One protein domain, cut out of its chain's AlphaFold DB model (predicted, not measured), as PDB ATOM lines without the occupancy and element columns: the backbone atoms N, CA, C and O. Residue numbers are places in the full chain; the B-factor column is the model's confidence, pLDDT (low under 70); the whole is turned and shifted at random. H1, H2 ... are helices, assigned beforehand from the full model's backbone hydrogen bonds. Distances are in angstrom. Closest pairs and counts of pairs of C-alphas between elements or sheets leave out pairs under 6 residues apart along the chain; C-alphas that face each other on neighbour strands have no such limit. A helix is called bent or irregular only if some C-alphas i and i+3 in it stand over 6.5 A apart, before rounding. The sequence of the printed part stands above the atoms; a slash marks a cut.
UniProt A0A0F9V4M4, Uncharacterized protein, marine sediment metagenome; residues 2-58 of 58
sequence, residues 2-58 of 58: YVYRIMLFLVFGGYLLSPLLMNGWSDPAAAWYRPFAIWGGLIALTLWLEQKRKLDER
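AT A GLANCE: This is residues 2 to 58 of the 58 residues of an uncharacterized protein of marine sediment metagenome (UniProt A0A0F9V4M4). Two long helices, H1 and H2, meet near their ends as a wide, open V, with the loop of residues 27 to 33 at its point and the far ends of both helices standing free. H1 is bent on its way to that point, and H2 makes the other limb. The printed part has 57 residues with two named helices, H1 then H2, and no named strand: the class is all helix. The whole is extended, with a radius of gyration of the C-alphas of 17.9 A, and flat, spanning 48 by 42 by 7 A.

IN THESE COORDINATES: Find C-alpha 2 at (166.862, 153.094, 166.753); here H1, residues 2 to 26, begins. By its hydrogen bonds it was assigned as one helix, but it is bent: C-alphas 16 and 19 are 6.7 A apart. Its arm H1a, residues 2 to 16, is 21.3 A long, and its arm H1b, residues 19 to 26, is 9.2 A long. Go on to C-alpha 34 at (183.716, 182.150, 147.099), where H2, residues 34 to 56, begins; it runs 33.4 A to C-alpha 56 at (198.911, 153.835, 138.157).

HOW THE PARTS SIT: H1a and H1b stand at a steep tilt of 39 degrees. H1b and H2 only just touch, with 3 pairs of C-alphas within 8 A. Look at Gly 24 and Pro 35, whose C-alphas are the closest of the two, 6.9 A apart; H2 touches H1b with residues 34 to 35 alone. Their lines are only just about perpendicular, at 71 degrees. H1a and H2 are apart. In H1a and H2 every O i to N i+4 pair is within hydrogen-bond range; in H1b 2 of 4 are, beside 2 of 5 O i to N i+3 pairs.

THE WHOLE: The two C-alphas farthest apart are those of Pro 28 and Arg 58, at 48.9 A. The printed part has no cut, and the link from H1 to H2, 7 residues, is short. Look for pLDDT under 70 at residues 24 to 26, 28 and 58; the mean of the printed part is 84.6.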
ATOM      1  N   TYR A   2     165.460 152.689 167.011       75.44
ATOM      2  CA  TYR A   2     166.862 153.094 166.753       75.44
ATOM      3  C   TYR A   2     167.038 154.047 165.561       75.44
ATOM      4  O   TYR A   2     167.696 155.074 165.696       75.44
ATOM      5  N   VAL A   3     166.385 153.764 164.430       82.62
ATOM      6  CA  VAL A   3     166.438 154.624 163.229       82.62
ATOM      7  C   VAL A   3     165.912 156.032 163.516       82.62
ATOM      8  O   VAL A   3     166.501 157.006 163.073       82.62
ATOM      9  N   TYR A   4     164.864 156.149 164.338       88.50
ATOM     10  CA  TYR A   4     164.310 157.440 164.751       88.50
ATOM     11  C   TYR A   4     165.326 158.286 165.530       88.50
ATOM     12  O   TYR A   4     165.459 159.473 165.269       88.50
ATOM     13  N   ARG A   5     166.099 157.675 166.441       86.06
ATOM     14  CA  ARG A   5     167.157 158.376 167.192       86.06
ATOM     15  C   ARG A   5     168.277 158.855 166.271       86.06
ATOM     16  O   ARG A   5     168.716 159.990 166.398       86.06
ATOM     17  N   ILE A   6     168.692 158.014 165.322       91.44
ATOM     18  CA  ILE A   6     169.706 158.370 164.317       91.44
ATOM     19  C   ILE A   6     169.199 159.515 163.430       91.44
ATOM     20  O   ILE A   6     169.921 160.486 163.225       91.44
ATOM     21  N   MET A   7     167.948 159.451 162.967       91.81
ATOM     22  CA  MET A   7     167.302 160.546 162.235       91.81
ATOM     23  C   MET A   7     167.287 161.840 163.044       91.81
ATOM     24  O   MET A   7     167.567 162.896 162.493       91.81
ATOM     25  N   LEU A   8     167.007 161.765 164.346       92.94
ATOM     26  CA  LEU A   8     166.978 162.937 165.217       92.94
ATOM     27  C   LEU A   8     168.360 163.595 165.307       92.94
ATOM     28  O   LEU A   8     168.463 164.804 165.134       92.94
ATOM     29  N   PHE A   9     169.428 162.810 165.475       93.69
ATOM     30  CA  PHE A   9     170.798 163.332 165.439       93.69
ATOM     31  C   PHE A   9     171.185 163.893 164.070       93.69
ATOM     32  O   PHE A   9     171.861 164.916 164.010       93.69
ATOM     33  N   LEU A  10     170.738 163.268 162.980       93.00
ATOM     34  CA  LEU A  10     170.999 163.748 161.625       93.00
ATOM     35  C   LEU A  10     170.316 165.098 161.372       93.00
ATOM     36  O   LEU A  10     170.951 166.031 160.891       93.00
ATOM     37  N   VAL A  11     169.035 165.214 161.729       94.25
ATOM     38  CA  VAL A  11     168.253 166.448 161.581       94.25
ATOM     39  C   VAL A  11     168.810 167.540 162.485       94.25
ATOM     40  O   VAL A  11     169.004 168.663 162.033       94.25
ATOM     41  N   PHE A  12     169.123 167.216 163.739       95.06
ATOM     42  CA  PHE A  12     169.690 168.169 164.689       95.06
ATOM     43  C   PHE A  12     171.085 168.640 164.266       95.06
ATOM     44  O   PHE A  12     171.361 169.837 164.275       95.06
ATOM     45  N   GLY A  13     171.942 167.716 163.824       94.00
ATOM     46  CA  GLY A  13     173.263 168.033 163.287       94.00
ATOM     47  C   GLY A  13     173.169 168.885 162.025       94.00
ATOM     48  O   GLY A  13     173.822 169.920 161.941       94.00
ATOM     49  N   GLY A  14     172.305 168.507 161.081       91.88
ATOM     50  CA  GLY A  14     172.035 169.288 159.875       91.88
ATOM     51  C   GLY A  14     171.497 170.687 160.184       91.88
ATOM     52  O   GLY A  14     171.919 171.650 159.554       91.88
ATOM     53  N   TYR A  15     170.635 170.820 161.193       91.75
ATOM     54  CA  TYR A  15     170.103 172.107 161.641       91.75
ATOM     55  C   TYR A  15     171.181 173.001 162.269       91.75
ATOM     56  O   TYR A  15     171.265 174.178 161.937       91.75
ATOM     57  N   LEU A  16     172.052 172.450 163.120       91.56
ATOM     58  CA  LEU A  16     173.171 173.189 163.726       91.56
ATOM     59  C   LEU A  16     174.260 173.570 162.718       91.56
ATOM     60  O   LEU A  16     174.856 174.641 162.826       91.56
ATOM     61  N   LEU A  17     174.526 172.704 161.740       88.06
ATOM     62  CA  LEU A  17     175.516 172.940 160.685       88.06
ATOM     63  C   LEU A  17     174.974 173.830 159.555       88.06
ATOM     64  O   LEU A  17     175.761 174.441 158.834       88.06
ATOM     65  N   SER A  18     173.652 173.943 159.401       84.06
ATOM     66  CA  SER A  18     173.014 174.730 158.338       84.06
ATOM     67  C   SER A  18     173.441 176.207 158.324       84.06
ATOM     68  O   SER A  18     173.824 176.672 157.251       84.06
ATOM     69  N   PRO A  19     173.485 176.943 159.455       82.62
ATOM     70  CA  PRO A  19     173.982 178.318 159.488       82.62
ATOM     71  C   PRO A  19     175.440 178.446 159.052       82.62
ATOM     72  O   PRO A  19     175.789 179.407 158.377       82.62
ATOM     73  N   LEU A  20     176.290 177.472 159.388       79.25
ATOM     74  CA  LEU A  20     177.698 177.467 158.973       79.25
ATOM     75  C   LEU A  20     177.829 177.281 157.459       79.25
ATOM     76  O   LEU A  20     178.645 177.949 156.826       79.25
ATOM     77  N   LEU A  21     176.991 176.417 156.877       76.25
ATOM     78  CA  LEU A  21     176.905 176.238 155.429       76.25
ATOM     79  C   LEU A  21     176.328 177.478 154.741       76.25
ATOM     80  O   LEU A  21     176.820 177.852 153.682       76.25
ATOM     81  N   MET A  22     175.330 178.136 155.337       77.12
ATOM     82  CA  MET A  22     174.688 179.334 154.779       77.12
ATOM     83  C   MET A  22     175.540 180.595 154.921       77.12
ATOM     84  O   MET A  22     175.481 181.438 154.033       77.12
ATOM     85  N   ASN A  23     176.390 180.701 155.946       71.75
ATOM     86  CA  ASN A  23     177.224 181.882 156.196       71.75
ATOM     87  C   ASN A  23     178.110 182.254 154.990       71.75
ATOM     88  O   ASN A  23     178.292 183.426 154.682       71.75
ATOM     89  N   GLY A  24     178.613 181.261 154.249       67.38
ATOM     90  CA  GLY A  24     179.410 181.496 153.037       67.38
ATOM     91  C   GLY A  24     178.622 182.031 151.832       67.38
ATOM     92  O   GLY A  24     179.237 182.503 150.878       67.38
ATOM     93  N   TRP A  25     177.288 181.954 151.870       66.75
ATOM     94  CA  TRP A  25     176.377 182.364 150.794       66.75
ATOM     95  C   TRP A  25     175.522 183.580 151.171       66.75
ATOM     96  O   TRP A  25     175.032 184.269 150.282       66.75
ATOM     97  N   SER A  26     175.317 183.825 152.469       68.50
ATOM     98  CA  SER A  26     174.419 184.860 152.987       68.50
ATOM     99  C   SER A  26     175.123 186.136 153.441       68.50
ATOM    100  O   SER A  26     174.432 187.086 153.793       68.50
ATOM    101  N   ASP A  27     176.457 186.158 153.489       75.00
ATOM    102  CA  ASP A  27     177.225 187.352 153.847       75.00
ATOM    103  C   ASP A  27     177.278 188.335 152.656       75.00
ATOM    104  O   ASP A  27     177.932 188.039 151.651       75.00
ATOM    105  N   PRO A  28     176.634 189.516 152.745       69.25
ATOM    106  CA  PRO A  28     176.635 190.509 151.672       69.25
ATOM    107  C   PRO A  28     178.011 191.149 151.434       69.25
ATOM    108  O   PRO A  28     178.237 191.725 150.370       69.25
ATOM    109  N   ALA A  29     178.919 191.080 152.414       77.44
ATOM    110  CA  ALA A  29     180.291 191.569 152.295       77.44
ATOM    111  C   ALA A  29     181.245 190.507 151.722       77.44
ATOM    112  O   ALA A  29     182.375 190.823 151.334       77.44
ATOM    113  N   ALA A  30     180.817 189.243 151.653       73.56
ATOM    114  CA  ALA A  30     181.615 188.174 151.083       73.56
ATOM    115  C   ALA A  30     181.634 188.246 149.550       73.56
ATOM    116  O   ALA A  30     180.635 188.517 148.889       73.56
ATOM    117  N   ALA A  31     182.795 187.955 148.959       77.38
ATOM    118  CA  ALA A  31     182.922 187.925 147.512       77.38
ATOM    119  C   ALA A  31     182.032 186.832 146.894       77.38
ATOM    120  O   ALA A  31     182.113 185.659 147.265       77.38
ATOM    121  N   TRP A  32     181.238 187.217 145.894       80.06
ATOM    122  CA  TRP A  32     180.244 186.374 145.216       80.06
ATOM    123  C   TRP A  32     180.802 185.061 144.636       80.06
ATOM    124  O   TRP A  32     180.067 184.090 144.476       80.06
ATOM    125  N   TYR A  33     182.105 185.006 144.330       81.12
ATOM    126  CA  TYR A  33     182.754 183.840 143.726       81.12
ATOM    127  C   TYR A  33     183.216 182.774 144.740       81.12
ATOM    128  O   TYR A  33     183.591 181.672 144.338       81.12
ATOM    129  N   ARG A  34     183.214 183.066 146.050       80.31
ATOM    130  CA  ARG A  34     183.716 182.150 147.099       80.31
ATOM    131  C   ARG A  34     183.122 180.737 147.043       80.31
ATOM    132  O   ARG A  34     183.912 179.793 147.063       80.31
ATOM    133  N   PRO A  35     181.793 180.538 146.939       81.00
ATOM    134  CA  PRO A  35     181.245 179.188 146.825       81.00
ATOM    135  C   PRO A  35     181.714 178.469 145.554       81.00
ATOM    136  O   PRO A  35     182.017 177.278 145.593       81.00
ATOM    137  N   PHE A  36     181.856 179.186 144.438       85.25
ATOM    138  CA  PHE A  36     182.332 178.617 143.175       85.25
ATOM    139  C   PHE A  36     183.804 178.203 143.230       85.25
ATOM    140  O   PHE A  36     184.178 177.226 142.588       85.25
ATOM    141  N   ALA A  37     184.632 178.879 144.033       87.25
ATOM    142  CA  ALA A  37     186.020 178.477 144.253       87.25
ATOM    143  C   ALA A  37     186.122 177.100 144.938       87.25
ATOM    144  O   ALA A  37     186.976 176.296 144.567       87.25
ATOM    145  N   ILE A  38     185.222 176.798 145.884       86.06
ATOM    146  CA  ILE A  38     185.151 175.479 146.540       86.06
ATOM    147  C   ILE A  38     184.800 174.400 145.510       86.06
ATOM    148  O   ILE A  38     185.481 173.379 145.426       86.06
ATOM    149  N   TRP A  39     183.782 174.649 144.681       89.25
ATOM    150  CA  TRP A  39     183.401 173.734 143.601       89.25
ATOM    151  C   TRP A  39     184.519 173.547 142.573       89.25
ATOM    152  O   TRP A  39     184.817 172.417 142.195       89.25
ATOM    153  N   GLY A  40     185.184 174.631 142.169       94.44
ATOM    154  CA  GLY A  40     186.335 174.582 141.271       94.44
ATOM    155  C   GLY A  40     187.478 173.741 141.843       94.44
ATOM    156  O   GLY A  40     188.039 172.909 141.133       94.44
ATOM    157  N   GLY A  41     187.763 173.889 143.140       94.69
ATOM    158  CA  GLY A  41     188.739 173.068 143.853       94.69
ATOM    159  C   GLY A  41     188.370 171.584 143.874       94.69
ATOM    160  O   GLY A  41     189.218 170.748 143.574       94.69
ATOM    161  N   LEU A  42     187.108 171.246 144.156       94.19
ATOM    162  CA  LEU A  42     186.627 169.858 144.132       94.19
ATOM    163  C   LEU A  42     186.734 169.236 142.735       94.19
ATOM    164  O   LEU A  42     187.205 168.107 142.597       94.19
ATOM    165  N   ILE A  43     186.348 169.972 141.691       94.56
ATOM    166  CA  ILE A  43     186.462 169.513 140.300       94.56
ATOM    167  C   ILE A  43     187.934 169.282 139.943       94.56
ATOM    168  O   ILE A  43     188.279 168.209 139.449       94.56
ATOM    169  N   ALA A  44     188.813 170.241 140.244       96.31
ATOM    170  CA  ALA A  44     190.249 170.107 140.007       96.31
ATOM    171  C   ALA A  44     190.848 168.909 140.761       96.31
ATOM    172  O   ALA A  44     191.623 168.148 140.184       96.31
ATOM    173  N   LEU A  45     190.446 168.695 142.018       96.19
ATOM    174  CA  LEU A  45     190.869 167.548 142.819       96.19
ATOM    175  C   LEU A  45     190.413 166.225 142.190       96.19
ATOM    176  O   LEU A  45     191.182 165.270 142.133       96.19
ATOM    177  N   THR A  46     189.185 166.183 141.675       94.69
ATOM    178  CA  THR A  46     188.629 164.992 141.022       94.69
ATOM    179  C   THR A  46     189.384 164.678 139.731       94.69
ATOM    180  O   THR A  46     189.774 163.536 139.508       94.69
ATOM    181  N   LEU A  47     189.662 165.695 138.910       95.06
ATOM    182  CA  LEU A  47     190.468 165.544 137.695       95.06
ATOM    183  C   LEU A  47     191.893 165.083 138.013       95.06
ATOM    184  O   LEU A  47     192.435 164.225 137.318       95.06
ATOM    185  N   TRP A  48     192.488 165.618 139.079       94.81
ATOM    186  CA  TRP A  48     193.818 165.226 139.528       94.81
ATOM    187  C   TRP A  48     193.862 163.771 140.008       94.81
ATOM    188  O   TRP A  48     194.765 163.029 139.619       94.81
ATOM    189  N   LEU A  49     192.872 163.339 140.794       93.81
ATOM    190  CA  LEU A  49     192.724 161.948 141.237       93.81
ATOM    191  C   LEU A  49     192.528 160.995 140.053       93.81
ATOM    192  O   LEU A  49     193.196 159.966 139.979       93.81
ATOM    193  N   GLU A  50     191.671 161.358 139.097       91.38
ATOM    194  CA  GLU A  50     191.442 160.575 137.878       91.38
ATOM    195  C   GLU A  50     192.730 160.446 137.051       91.38
ATOM    196  O   GLU A  50     193.056 159.370 136.546       91.38
ATOM    197  N   GLN A  51     193.507 161.528 136.945       89.44
ATOM    198  CA  GLN A  51     194.791 161.520 136.250       89.44
ATOM    199  C   GLN A  51     195.828 160.649 136.970       89.44
ATOM    200  O   GLN A  51     196.557 159.915 136.307       89.44
ATOM    201  N   LYS A  52     195.889 160.700 138.307       88.00
ATOM    202  CA  LYS A  52     196.754 159.815 139.102       88.00
ATOM    203  C   LYS A  52     196.383 158.351 138.906       88.00
ATOM    204  O   LYS A  52     197.270 157.552 138.635       88.00
ATOM    205  N   ARG A  53     195.089 158.019 138.948       85.25
ATOM    206  CA  ARG A  53     194.607 156.650 138.727       85.25
ATOM    207  C   ARG A  53     195.022 156.108 137.357       85.25
ATOM    208  O   ARG A  53     195.526 154.998 137.267       85.25
ATOM    209  N   LYS A  54     194.887 156.917 136.302       81.94
ATOM    210  CA  LYS A  54     195.307 156.536 134.941       81.94
ATOM    211  C   LYS A  54     196.816 156.324 134.782       81.94
ATOM    212  O   LYS A  54     197.222 155.643 133.847       81.94
ATOM    213  N   LEU A  55     197.636 156.955 135.623       79.12
ATOM    214  CA  LEU A  55     199.088 156.751 135.631       79.12
ATOM    215  C   LEU A  55     199.484 155.472 136.376       79.12
ATOM    216  O   LEU A  55     200.479 154.873 136.001       79.12
ATOM    217  N   ASP A  56     198.707 155.071 137.384       76.44
ATOM    218  CA  ASP A  56     198.911 153.835 138.157       76.44
ATOM    219  C   ASP A  56     198.452 152.575 137.395       76.44
ATOM    220  O   ASP A  56     198.961 151.485 137.630       76.44
ATOM    221  N   GLU A  57     197.489 152.706 136.474       71.38
ATOM    222  CA  GLU A  57     197.009 151.605 135.617       71.38
ATOM    223  C   GLU A  57     197.937 151.277 134.424       71.38
ATOM    224  O   GLU A  57     197.637 150.353 133.663       71.38
ATOM    225  N   ARG A  58     199.041 152.013 134.229       52.19
ATOM    226  CA  ARG A  58     200.043 151.768 133.172       52.19
ATOM    227  C   ARG A  58     201.332 151.185 133.729       52.19
ATOM    228  O   ARG A  58     201.889 150.316 133.023       52.19
TER     229      ARG A  58